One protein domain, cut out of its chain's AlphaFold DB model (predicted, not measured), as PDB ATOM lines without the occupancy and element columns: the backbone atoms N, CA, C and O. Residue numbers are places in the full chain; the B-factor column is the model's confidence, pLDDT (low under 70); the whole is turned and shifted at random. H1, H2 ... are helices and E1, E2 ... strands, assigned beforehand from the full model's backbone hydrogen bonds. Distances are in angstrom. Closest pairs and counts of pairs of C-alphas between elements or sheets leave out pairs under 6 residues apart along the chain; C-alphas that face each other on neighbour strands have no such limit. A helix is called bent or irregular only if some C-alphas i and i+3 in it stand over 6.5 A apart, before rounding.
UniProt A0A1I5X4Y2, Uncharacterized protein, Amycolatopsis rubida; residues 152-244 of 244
ATOM      1  N   TRP A 152     322.922  19.325 -28.727       35.12
ATOM      2  CA  TRP A 152     321.592  18.744 -28.954       35.12
ATOM      3  C   TRP A 152     321.131  18.698 -30.429       35.12
ATOM      4  O   TRP A 152     320.544  17.711 -30.854       35.12
ATOM      5  N   ALA A 153     321.458  19.683 -31.264       35.91
ATOM      6  CA  ALA A 153     321.077  19.705 -32.681       35.91
ATOM      7  C   ALA A 153     321.879  18.692 -33.528       35.91
ATOM      8  O   ALA A 153     321.417  18.213 -34.565       35.91
ATOM      9  N   VAL A 154     323.077  18.315 -33.064       40.31
ATOM     10  CA  VAL A 154     323.856  17.201 -33.632       40.31
ATOM     11  C   VAL A 154     323.242  15.856 -33.226       40.31
ATOM     12  O   VAL A 154     323.226  14.923 -34.036       40.31
ATOM     13  N   VAL A 155     322.676  15.772 -32.012       42.78
ATOM     14  CA  VAL A 155     321.952  14.584 -31.533       42.78
ATOM     15  C   VAL A 155     320.720  14.300 -32.393       42.78
ATOM     16  O   VAL A 155     320.487  13.163 -32.809       42.78
ATOM     17  N   GLU A 156     320.001  15.359 -32.746       44.12
ATOM     18  CA  GLU A 156     318.756  15.312 -33.503       44.12
ATOM     19  C   GLU A 156     318.947  14.933 -34.988       44.12
ATOM     20  O   GLU A 156     318.150  14.180 -35.542       44.12
ATOM     21  N   GLY A 157     320.027  15.349 -35.655       42.06
ATOM     22  CA  GLY A 157     320.199  15.094 -37.097       42.06
ATOM     23  C   GLY A 157     320.893  13.781 -37.492       42.06
ATOM     24  O   GLY A 157     320.735  13.329 -38.625       42.06
ATOM     25  N   GLY A 158     321.692  13.167 -36.608       40.47
ATOM     26  CA  GLY A 158     322.559  12.045 -37.006       40.47
ATOM     27  C   GLY A 158     322.994  11.076 -35.907       40.47
ATOM     28  O   GLY A 158     323.392   9.955 -36.229       40.47
ATOM     29  N   ILE A 159     322.882  11.440 -34.624       42.06
ATOM     30  CA  ILE A 159     323.293  10.546 -33.530       42.06
ATOM     31  C   ILE A 159     322.261   9.456 -33.280       42.06
ATOM     32  O   ILE A 159     322.686   8.371 -32.955       42.06
ATOM     33  N   ALA A 160     320.960   9.609 -33.538       41.62
ATOM     34  CA  ALA A 160     320.033   8.470 -33.387       41.62
ATOM     35  C   ALA A 160     320.380   7.267 -34.298       41.62
ATOM     36  O   ALA A 160     320.146   6.111 -33.946       41.62
ATOM     37  N   ALA A 161     320.977   7.517 -35.469       41.03
ATOM     38  CA  ALA A 161     321.492   6.471 -36.353       41.03
ATOM     39  C   ALA A 161     322.887   5.971 -35.930       41.03
ATOM     40  O   ALA A 161     323.166   4.777 -36.041       41.03
ATOM     41  N   LEU A 162     323.743   6.863 -35.417       39.78
ATOM     42  CA  LEU A 162     325.062   6.515 -34.877       39.78
ATOM     43  C   LEU A 162     324.958   5.726 -33.564       39.78
ATOM     44  O   LEU A 162     325.713   4.795 -33.330       39.78
ATOM     45  N   ALA A 163     323.988   6.079 -32.733       44.75
ATOM     46  CA  ALA A 163     323.773   5.556 -31.404       44.75
ATOM     47  C   ALA A 163     323.221   4.132 -31.464       44.75
ATOM     48  O   ALA A 163     323.763   3.231 -30.845       44.75
ATOM     49  N   SER A 164     322.266   3.886 -32.363       45.62
ATOM     50  CA  SER A 164     321.829   2.528 -32.708       45.62
ATOM     51  C   SER A 164     322.922   1.647 -33.342       45.62
ATOM     52  O   SER A 164     322.696   0.465 -33.583       45.62
ATOM     53  N   ALA A 165     324.070   2.226 -33.714       42.31
ATOM     54  CA  ALA A 165     325.176   1.534 -34.373       42.31
ATOM     55  C   ALA A 165     326.396   1.315 -33.460       42.31
ATOM     56  O   ALA A 165     327.266   0.520 -33.829       42.31
ATOM     57  N   LEU A 166     326.465   1.998 -32.312       45.50
ATOM     58  CA  LEU A 166     327.500   1.822 -31.296       45.50
ATOM     59  C   LEU A 166     327.026   0.779 -30.271       45.50
ATOM     60  O   LEU A 166     325.871   0.832 -29.852       45.50
ATOM     61  N   PRO A 167     327.873  -0.184 -29.865       55.91
ATOM     62  CA  PRO A 167     327.517  -1.095 -28.786       55.91
ATOM     63  C   PRO A 167     327.350  -0.294 -27.490       55.91
ATOM     64  O   PRO A 167     328.247   0.461 -27.120       55.91
ATOM     65  N   ALA A 168     326.208  -0.460 -26.819       68.25
ATOM     66  CA  ALA A 168     325.984   0.121 -25.501       68.25
ATOM     67  C   ALA A 168     327.037  -0.406 -24.515       68.25
ATOM     68  O   ALA A 168     327.320  -1.609 -24.487       68.25
ATOM     69  N   THR A 169     327.635   0.487 -23.730       76.94
ATOM     70  CA  THR A 169     328.548   0.096 -22.651       76.94
ATOM     71  C   THR A 169     327.762  -0.383 -21.426       76.94
ATOM     72  O   THR A 169     326.561  -0.138 -21.310       76.94
ATOM     73  N   GLU A 170     328.422  -1.069 -20.487       75.69
ATOM     74  CA  GLU A 170     327.782  -1.445 -19.214       75.69
ATOM     75  C   GLU A 170     327.295  -0.213 -18.433       75.69
ATOM     76  O   GLU A 170     326.219  -0.255 -17.835       75.69
ATOM     77  N   ASP A 171     328.036   0.897 -18.508       78.38
ATOM     78  CA  ASP A 171     327.662   2.172 -17.892       78.38
ATOM     79  C   ASP A 171     326.426   2.783 -18.570       78.38
ATOM     80  O   ASP A 171     325.538   3.285 -17.881       78.38
ATOM     81  N   ASP A 172     326.312   2.685 -19.901       70.38
ATOM     82  CA  ASP A 172     325.130   3.161 -20.634       70.38
ATOM     83  C   ASP A 172     323.872   2.377 -20.246       70.38
ATOM     84  O   ASP A 172     322.817   2.976 -20.050       70.38
ATOM     85  N   ILE A 173     323.985   1.052 -20.095       73.81
ATOM     86  CA  ILE A 173     322.875   0.170 -19.700       73.81
ATOM     87  C   ILE A 173     322.462   0.437 -18.246       73.81
ATOM     88  O   ILE A 173     321.272   0.485 -17.923       73.81
ATOM     89  N   ALA A 174     323.434   0.622 -17.348       82.56
ATOM     90  CA  ALA A 174     323.151   0.984 -15.963       82.56
ATOM     91  C   ALA A 174     322.432   2.338 -15.896       82.56
ATOM     92  O   ALA A 174     321.421   2.474 -15.202       82.56
ATOM     93  N   ARG A 175     322.907   3.316 -16.675       85.81
ATOM     94  CA  ARG A 175     322.316   4.651 -16.734       85.81
ATOM     95  C   ARG A 175     320.922   4.636 -17.357       85.81
ATOM     96  O   ARG A 175     320.022   5.264 -16.811       85.81
ATOM     97  N   GLU A 176     320.702   3.880 -18.430       86.06
ATOM     98  CA  GLU A 176     319.385   3.663 -19.049       86.06
ATOM     99  C   GLU A 176     318.331   3.251 -18.008       86.06
ATOM    100  O   GLU A 176     317.253   3.849 -17.929       86.06
ATOM    101  N   ALA A 177     318.658   2.268 -17.161       82.19
ATOM    102  CA  ALA A 177     317.753   1.773 -16.127       82.19
ATOM    103  C   ALA A 177     317.393   2.846 -15.083       82.19
ATOM    104  O   ALA A 177     316.262   2.875 -14.591       82.19
ATOM    105  N   GLU A 178     318.325   3.748 -14.763       89.31
ATOM    106  CA  GLU A 178     318.085   4.881 -13.862       89.31
ATOM    107  C   GLU A 178     317.179   5.947 -14.492       89.31
ATOM    108  O   GLU A 178     316.369   6.563 -13.794       89.31
ATOM    109  N   LEU A 179     317.292   6.156 -15.807       89.69
ATOM    110  CA  LEU A 179     316.516   7.156 -16.544       89.69
ATOM    111  C   LEU A 179     315.064   6.728 -16.796       89.69
ATOM    112  O   LEU A 179     314.184   7.587 -16.894       89.69
ATOM    113  N   ALA A 180     314.790   5.422 -16.846       89.88
ATOM    114  CA  ALA A 180     313.463   4.883 -17.140       89.88
ATOM    115  C   ALA A 180     312.363   5.441 -16.224       89.88
ATOM    116  O   ALA A 180     311.315   5.866 -16.704       89.88
ATOM    117  N   GLY A 181     312.604   5.497 -14.910       92.06
ATOM    118  CA  GLY A 181     311.620   5.991 -13.940       92.06
ATOM    119  C   GLY A 181     311.199   7.449 -14.188       92.06
ATOM    120  O   GLY A 181     310.007   7.708 -14.381       92.06
ATOM    121  N   PRO A 182     312.147   8.406 -14.207       92.88
ATOM    122  CA  PRO A 182     311.864   9.807 -14.522       92.88
ATOM    123  C   PRO A 182     311.172  10.016 -15.876       92.88
ATOM    124  O   PRO A 182     310.233  10.807 -15.970       92.88
ATOM    125  N   VAL A 183     311.604   9.298 -16.917       92.56
ATOM    126  CA  VAL A 183     311.045   9.434 -18.271       92.56
ATOM    127  C   VAL A 183     309.625   8.865 -18.349       92.56
ATOM    128  O   VAL A 183     308.733   9.512 -18.902       92.56
ATOM    129  N   GLU A 184     309.366   7.698 -17.753       92.50
ATOM    130  CA  GLU A 184     308.010   7.144 -17.664       92.50
ATOM    131  C   GLU A 184     307.062   8.084 -16.913       92.50
ATOM    132  O   GLU A 184     305.921   8.282 -17.338       92.50
ATOM    133  N   GLU A 185     307.520   8.684 -15.811       92.69
ATOM    134  CA  GLU A 185     306.709   9.619 -15.032       92.69
ATOM    135  C   GLU A 185     306.417  10.908 -15.811       92.69
ATOM    136  O   GLU A 185     305.293  11.413 -15.774       92.69
ATOM    137  N   PHE A 186     307.376  11.397 -16.603       93.94
ATOM    138  CA  PHE A 186     307.138  12.492 -17.540       93.94
ATOM    139  C   PHE A 186     306.005  12.157 -18.525       93.94
ATOM    140  O   PHE A 186     305.024  12.903 -18.608       93.94
ATOM    141  N   PHE A 187     306.063  11.014 -19.215       92.19
ATOM    142  CA  PHE A 187     305.012  10.643 -20.172       92.19
ATOM    143  C   PHE A 187     303.663  10.340 -19.508       92.19
ATOM    144  O   PHE A 187     302.603  10.589 -20.086       92.19
ATOM    145  N   ARG A 188     303.674   9.837 -18.273       90.56
ATOM    146  CA  ARG A 188     302.453   9.539 -17.521       90.56
ATOM    147  C   ARG A 188     301.739  10.804 -17.047       90.56
ATOM    148  O   ARG A 188     300.519  10.900 -17.216       90.56
ATOM    149  N   ALA A 189     302.485  11.731 -16.447       89.31
ATOM    150  CA  ALA A 189     301.934  12.867 -15.712       89.31
ATOM    151  C   ALA A 189     301.947  14.188 -16.495       89.31
ATOM    152  O   ALA A 189     301.114  15.050 -16.220       89.31
ATOM    153  N   HIS A 190     302.844  14.349 -17.473       85.81
ATOM    154  CA  HIS A 190     303.099  15.643 -18.120       85.81
ATOM    155  C   HIS A 190     302.915  15.629 -19.643       85.81
ATOM    156  O   HIS A 190     302.660  16.685 -20.223       85.81
ATOM    157  N   ALA A 191     303.007  14.470 -20.303       87.62
ATOM    158  CA  ALA A 191     302.809  14.404 -21.748       87.62
ATOM    159  C   ALA A 191     301.328  14.539 -22.147       87.62
ATOM    160  O   ALA A 191     300.459  13.760 -21.739       87.62
ATOM    161  N   GLU A 192     301.061  15.520 -23.003       89.38
ATOM    162  CA  GLU A 192     299.782  15.768 -23.651       89.38
ATOM    163  C   GLU A 192     299.509  14.682 -24.709       89.38
ATOM    164  O   GLU A 192     300.378  14.400 -25.543       89.38
ATOM    165  N   PRO A 193     298.307  14.078 -24.732       88.19
ATOM    166  CA  PRO A 193     297.953  13.084 -25.741       88.19
ATOM    167  C   PRO A 193     298.111  13.620 -27.172       88.19
ATOM    168  O   PRO A 193     297.554  14.659 -27.521       88.19
ATOM    169  N   GLY A 194     298.844  12.886 -28.013       84.50
ATOM    170  CA  GLY A 194     299.059  13.226 -29.426       84.50
ATOM    171  C   GLY A 194     300.119  14.302 -29.694       84.50
ATOM    172  O   GLY A 194     300.443  14.544 -30.859       84.50
ATOM    173  N   ARG A 195     300.700  14.919 -28.657       91.00
ATOM    174  CA  ARG A 195     301.851  15.814 -28.812       91.00
ATOM    175  C   ARG A 195     303.136  14.997 -28.931       91.00
ATOM    176  O   ARG A 195     303.363  14.068 -28.162       91.00
ATOM    177  N   ALA A 196     303.964  15.351 -29.912       90.25
ATOM    178  CA  ALA A 196     305.317  14.824 -30.052       90.25
ATOM    179  C   ALA A 196     306.290  15.627 -29.186       90.25
ATOM    180  O   ALA A 196     306.235  16.858 -29.182       90.25
ATOM    181  N   TYR A 197     307.165  14.917 -28.484       90.50
ATOM    182  CA  TYR A 197     308.199  15.470 -27.619       90.50
ATOM    183  C   TYR A 197     309.571  15.126 -28.182       90.50
ATOM    184  O   TYR A 197     309.829  13.964 -28.509       90.50
ATOM    185  N   SER A 198     310.428  16.134 -28.323       89.50
ATOM    186  CA  SER A 198     311.834  15.934 -28.673       89.50
ATOM    187  C   SER A 198     312.629  15.445 -27.462       89.50
ATOM    188  O   SER A 198     312.168  15.494 -26.319       89.50
ATOM    189  N   MET A 199     313.867  15.011 -27.699       86.50
ATOM    190  CA  MET A 199     314.785  14.685 -26.609       86.50
ATOM    191  C   MET A 199     315.046  15.907 -25.714       86.50
ATOM    192  O   MET A 199     315.075  15.775 -24.493       86.50
ATOM    193  N   ALA A 200     315.143  17.103 -26.304       85.06
ATOM    194  CA  ALA A 200     315.306  18.347 -25.559       85.06
ATOM    195  C   ALA A 200     314.103  18.649 -24.648       85.06
ATOM    196  O   ALA A 200     314.303  19.056 -23.502       85.06
ATOM    197  N   ASP A 201     312.871  18.409 -25.116       90.25
ATOM    198  CA  ASP A 201     311.667  18.578 -24.294       90.25
ATOM    199  C   ASP A 201     311.690  17.645 -23.074       90.25
ATOM    200  O   ASP A 201     311.397  18.066 -21.951       90.25
ATOM    201  N   ILE A 202     312.062  16.379 -23.293       90.88
ATOM    202  CA  ILE A 202     312.123  15.349 -22.248       90.88
ATOM    203  C   ILE A 202     313.211  15.697 -21.232       90.88
ATOM    204  O   ILE A 202     312.939  15.706 -20.031       90.88
ATOM    205  N   SER A 203     314.422  16.041 -21.680       87.25
ATOM    206  CA  SER A 203     315.522  16.442 -20.793       87.25
ATOM    207  C   SER A 203     315.169  17.678 -19.971       87.25
ATOM    208  O   SER A 203     315.379  17.689 -18.760       87.25
ATOM    209  N   ALA A 204     314.568  18.699 -20.592       90.06
ATOM    210  CA  ALA A 204     314.155  19.911 -19.890       90.06
ATOM    211  C   ALA A 204     313.108  19.630 -18.799       90.06
ATOM    212  O   ALA A 204     313.151  20.244 -17.734       90.06
ATOM    213  N   ALA A 205     312.185  18.698 -19.046       90.44
ATOM    214  CA  ALA A 205     311.129  18.352 -18.097       90.44
ATOM    215  C   ALA A 205     311.590  17.402 -16.979       90.44
ATOM    216  O   ALA A 205     311.056  17.450 -15.871       90.44
ATOM    217  N   THR A 206     312.562  16.535 -17.259       90.56
ATOM    218  CA  THR A 206     313.056  15.509 -16.321       90.56
ATOM    219  C   THR A 206     314.313  15.934 -15.563       90.56
ATOM    220  O   THR A 206     314.656  15.314 -14.558       90.56
ATOM    221  N   GLY A 207     315.003  16.982 -16.022       91.62
ATOM    222  CA  GLY A 207     316.299  17.404 -15.488       91.62
ATOM    223  C   GLY A 207     317.461  16.490 -15.888       91.62
ATOM    224  O   GLY A 207     318.522  16.570 -15.273       91.62
ATOM    225  N   ILE A 208     317.265  15.615 -16.880       89.31
ATOM    226  CA  ILE A 208     318.308  14.722 -17.396       89.31
ATOM    227  C   ILE A 208     319.364  15.550 -18.130       89.31
ATOM    228  O   ILE A 208     319.038  16.387 -18.977       89.31
ATOM    229  N   ASP A 209     320.630  15.309 -17.796       83.31
ATOM    230  CA  ASP A 209     321.756  16.066 -18.324       83.31
ATOM    231  C   ASP A 209     321.965  15.755 -19.820       83.31
ATOM    232  O   ASP A 209     321.844  14.599 -20.230       83.31
ATOM    233  N   PRO A 210     322.300  16.747 -20.664       74.69
ATOM    234  CA  PRO A 210     322.643  16.513 -22.066       74.69
ATOM    235  C   PRO A 210     323.721  15.444 -22.315       74.69
ATOM    236  O   PRO A 210     323.729  14.845 -23.391       74.69
ATOM    237  N   GLN A 211     324.627  15.189 -21.365       80.00
ATOM    238  CA  GLN A 211     325.620  14.111 -21.473       80.00
ATOM    239  C   GLN A 211     324.991  12.707 -21.463       80.00
ATOM    240  O   GLN A 211     325.572  11.773 -22.006       80.00
ATOM    241  N   ASP A 212     323.775  12.574 -20.925       84.69
ATOM    242  CA  ASP A 212     323.003  11.331 -20.886       84.69
ATOM    243  C   ASP A 212     322.189  11.102 -22.178       84.69
ATOM    244  O   ASP A 212     321.315  10.238 -22.213       84.69
ATOM    245  N   ALA A 213     322.438  11.847 -23.262       79.88
ATOM    246  CA  ALA A 213     321.651  11.752 -24.498       79.88
ATOM    247  C   ALA A 213     321.614  10.334 -25.102       79.88
ATOM    248  O   ALA A 213     320.594   9.921 -25.654       79.88
ATOM    249  N   PHE A 214     322.713   9.582 -24.998       77.81
ATOM    250  CA  PHE A 214     322.789   8.213 -25.512       77.81
ATOM    251  C   PHE A 214     322.020   7.214 -24.622       77.81
ATOM    252  O   PHE A 214     321.111   6.567 -25.146       77.81
ATOM    253  N   PRO A 215     322.252   7.150 -23.294       81.69
ATOM    254  CA  PRO A 215     321.397   6.383 -22.382       81.69
ATOM    255  C   PRO A 215     319.910   6.759 -22.457       81.69
ATOM    256  O   PRO A 215     319.040   5.894 -22.378       81.69
ATOM    257  N   LEU A 216     319.593   8.043 -22.651       87.38
ATOM    258  CA  LEU A 216     318.220   8.511 -22.825       87.38
ATOM    259  C   LEU A 216     317.605   7.967 -24.117       87.38
ATOM    260  O   LEU A 216     316.447   7.559 -24.110       87.38
ATOM    261  N   LEU A 217     318.360   7.914 -25.218       85.12
ATOM    262  CA  LEU A 217     317.879   7.308 -26.457       85.12
ATOM    263  C   LEU A 217     317.562   5.819 -26.271       85.12
ATOM    264  O   LEU A 217     316.483   5.392 -26.679       85.12
ATOM    265  N   LEU A 218     318.453   5.060 -25.623       81.69
ATOM    266  CA  LEU A 218     318.225   3.643 -25.303       81.69
ATOM    267  C   LEU A 218     316.969   3.470 -24.442       81.69
ATOM    268  O   LEU A 218     316.100   2.655 -24.754       81.69
ATOM    269  N   CYS A 219     316.809   4.322 -23.427       89.19
ATOM    270  CA  CYS A 219     315.626   4.338 -22.577       89.19
ATOM    271  C   CYS A 219     314.358   4.582 -23.408       89.19
ATOM    272  O   CYS A 219     313.348   3.904 -23.221       89.19
ATOM    273  N   MET A 220     314.387   5.524 -24.354       91.94
ATOM    274  CA  MET A 220     313.244   5.792 -25.227       91.94
ATOM    275  C   MET A 220     312.926   4.617 -26.159       91.94
ATOM    276  O   MET A 220     311.749   4.314 -26.360       91.94
ATOM    277  N   GLU A 221     313.934   3.936 -26.706       85.50
ATOM    278  CA  GLU A 221     313.747   2.725 -27.517       85.50
ATOM    279  C   GLU A 221     313.103   1.603 -26.688       85.50
ATOM    280  O   GLU A 221     312.066   1.066 -27.087       85.50
ATOM    281  N   MET A 222     313.611   1.348 -25.480       88.00
ATOM    282  CA  MET A 222     313.027   0.391 -24.534       88.00
ATOM    283  C   MET A 222     311.556   0.721 -24.211       88.00
ATOM    284  O   MET A 222     310.703  -0.169 -24.163       88.00
ATOM    285  N   LEU A 223     311.216   1.997 -23.992       86.56
ATOM    286  CA  LEU A 223     309.837   2.410 -23.699       86.56
ATOM    287  C   LEU A 223     308.897   2.266 -24.903       86.56
ATOM    288  O   LEU A 223     307.710   1.977 -24.711       86.56
ATOM    289  N   VAL A 224     309.406   2.418 -26.128       85.94
ATOM    290  CA  VAL A 224     308.658   2.101 -27.354       85.94
ATOM    291  C   VAL A 224     308.387   0.600 -27.443       85.94
ATOM    292  O   VAL A 224     307.248   0.203 -27.685       85.94
ATOM    293  N   GLU A 225     309.391  -0.243 -27.196       80.75
ATOM    294  CA  GLU A 225     309.241  -1.707 -27.221       80.75
ATOM    295  C   GLU A 225     308.236  -2.213 -26.180       80.75
ATOM    296  O   GLU A 225     307.450  -3.124 -26.448       80.75
ATOM    297  N   ARG A 226     308.204  -1.576 -25.004       85.31
ATOM    298  CA  ARG A 226     307.227  -1.856 -23.940       85.31
ATOM    299  C   ARG A 226     305.832  -1.285 -24.218       85.31
ATOM    300  O   ARG A 226     304.908  -1.554 -23.453       85.31
ATOM    301  N   GLY A 227     305.665  -0.496 -25.281       86.94
ATOM    302  CA  GLY A 227     304.399   0.142 -25.641       86.94
ATOM    303  C   GLY A 227     303.967   1.262 -24.691       86.94
ATOM    304  O   GLY A 227     302.781   1.587 -24.643       86.94
ATOM    305  N   VAL A 228     304.903   1.834 -23.927       88.19
ATOM    306  CA  VAL A 228     304.647   2.967 -23.020       88.19
ATOM    307  C   VAL A 228     304.539   4.272 -23.805       88.19
ATOM    308  O   VAL A 228     303.734   5.136 -23.464       88.19
ATOM    309  N   VAL A 229     305.333   4.393 -24.870       91.94
ATOM    310  CA  VAL A 229     305.332   5.524 -25.803       91.94
ATOM    311  C   VAL A 229     305.369   5.013 -27.242       91.94
ATOM    312  O   VAL A 229     305.637   3.842 -27.509       91.94
ATOM    313  N   ARG A 230     305.106   5.896 -28.199       90.06
ATOM    314  CA  ARG A 230     305.195   5.639 -29.639       90.06
ATOM    315  C   ARG A 230     306.224   6.568 -30.258       90.06
ATOM    316  O   ARG A 230     306.283   7.741 -29.899       90.06
ATOM    317  N   ALA A 231     306.993   6.070 -31.222       85.50
ATOM    318  CA  ALA A 231     307.826   6.931 -32.055       85.50
ATOM    319  C   ALA A 231     306.929   7.896 -32.855       85.50
ATOM    320  O   ALA A 231     305.997   7.471 -33.542       85.50
ATOM    321  N   GLY A 232     307.190   9.192 -32.722       80.19
ATOM    322  CA  GLY A 232     306.492  10.264 -33.419       80.19
ATOM    323  C   GLY A 232     307.147  10.611 -34.761       80.19
ATOM    324  O   GLY A 232     308.271  10.189 -35.047       80.19
ATOM    325  N   PRO A 233     306.454  11.380 -35.620       73.12
ATOM    326  CA  PRO A 233     307.049  11.878 -36.851       73.12
ATOM    327  C   PRO A 233     308.240  12.800 -36.528       73.12
ATOM    328  O   PRO A 233     308.170  13.582 -35.574       73.12
ATOM    329  N   PRO A 234     309.330  12.754 -37.315       66.88
ATOM    330  CA  PRO A 234     310.461  13.648 -37.111       66.88
ATOM    331  C   PRO A 234     310.002  15.102 -37.255       66.88
ATOM    332  O   PRO A 234     309.356  15.472 -38.240       66.88
ATOM    333  N   ALA A 235     310.326  15.936 -36.270       58.88
ATOM    334  CA  ALA A 235     309.874  17.322 -36.223       58.88
ATOM    335  C   ALA A 235     310.741  18.210 -37.131       58.88
ATOM    336  O   ALA A 235     311.600  18.945 -36.663       58.88
ATOM    337  N   GLY A 236     310.551  18.110 -38.452       54.56
ATOM    338  CA  GLY A 236     311.076  19.077 -39.429       54.56
ATOM    339  C   GLY A 236     312.587  19.349 -39.366       54.56
ATOM    340  O   GLY A 236     313.006  20.454 -39.694       54.56
ATOM    341  N   GLY A 237     313.391  18.370 -38.932       52.22
ATOM    342  CA  GLY A 237     314.840  18.513 -38.723       52.22
ATOM    343  C   GLY A 237     315.306  18.350 -37.270       52.22
ATOM    344  O   GLY A 237     316.502  18.199 -37.056       52.22
ATOM    345  N   ALA A 238     314.389  18.301 -36.297       53.69
ATOM    346  CA  ALA A 238     314.673  18.175 -34.860       53.69
ATOM    347  C   ALA A 238     314.748  16.718 -34.347       53.69
ATOM    348  O   ALA A 238     314.441  16.428 -33.195       53.69
ATOM    349  N   GLY A 239     315.147  15.775 -35.205       65.56
ATOM    350  CA  GLY A 239     315.416  14.394 -34.801       65.56
ATOM    351  C   GLY A 239     314.217  13.542 -34.391       65.56
ATOM    352  O   GLY A 239     313.078  13.856 -34.762       65.56
ATOM    353  N   PRO A 240     314.472  12.385 -33.740       77.44
ATOM    354  CA  PRO A 240     313.413  11.488 -33.302       77.44
ATOM    355  C   PRO A 240     312.552  12.172 -32.242       77.44
ATOM    356  O   PRO A 240     313.042  12.911 -31.389       77.44
ATOM    357  N   THR A 241     311.254  11.908 -32.308       88.31
ATOM    358  CA  THR A 241     310.288  12.393 -31.326       88.31
ATOM    359  C   THR A 241     309.479  11.227 -30.784       88.31
ATOM    360  O   THR A 241     309.431  10.156 -31.397       88.31
ATOM    361  N   TRP A 242     308.824  11.431 -29.644       92.62
ATOM    362  CA  TRP A 242     307.997  10.409 -29.009       92.62
ATOM    363  C   TRP A 242     306.669  10.975 -28.526       92.62
ATOM    364  O   TRP A 242     306.557  12.150 -28.179       92.62
ATOM    365  N   GLN A 243     305.651  10.127 -28.535       92.50
ATOM    366  CA  GLN A 243     304.280  10.442 -28.157       92.50
ATOM    367  C   GLN A 243     303.792   9.440 -27.117       92.50
ATOM    368  O   GLN A 243     304.197   8.280 -27.140       92.50
ATOM    369  N   ARG A 244     302.892   9.880 -26.241       89.06
ATOM    370  CA  ARG A 244     302.108   8.976 -25.397       89.06
ATOM    371  C   ARG A 244     301.072   8.207 -26.222       89.06
ATOM    372  O   ARG A 244     300.435   8.841 -27.095       89.06
TER     373      ARG A 244
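What this domain is: This is residues 152 to 244 of the 244 residues of an uncharacterized protein of Amycolatopsis rubida (UniProt A0A1I5X4Y2). A small antiparallel hairpin, E1 and E2, packs on residues 220 to 225 of H4, the helix in the middle; arm H2a of bent H2 crosses H4 at residues 212 to 219, H1 packs on H4 at residues 210 to 217, and short H3 packs on H2b. The 93 printed residues hold four named helices, H1 to H4, then the two strands: mostly helix. The whole is compact, radius of gyration of the C-alphas 12.1 A, spanning 33 by 28 by 23 A.

Where its parts are: E1 is residues 230 to 232; E2, 241 to 243, ends at C-alpha 243 (304.280, 10.442, -28.157). H4, 210 to 225, is 23.2 A long; H3 is 199 to 206. H1, 152 to 163, begins at C-alpha 152 (321.592, 18.744, -28.954). H2, 170 to 189, one helix by its hydrogen bonds, is bent, C-alphas 178 and 181 being 6.6 A apart: H2a ends at 178, H2b begins at 181.

How they stand to each other: N 230 and O 243 of hairpin E1 and E2 are within hydrogen-bond range, 2.8 A. H2a touches H4 with H4's residues 212 to 219 alone, closest C-alphas Glu 176 and Pro 215, 4.7 A. H1 touches H4's residues 210 to 217 alone, closest C-alphas Ala 163 and Phe 214, 6.5 A. H2b touches H3, closest C-alphas Pro 182 and Thr 206, 6.1 A. Every O i to N i+4 pair is within range in H2a, H2b and H3; 6 of 8 in H1, 10 of 12 in H4.

The domain as a whole: The printed part has no cut and no long link; pLDDT is under 70 at residues 152 to 168 and 234 to 239.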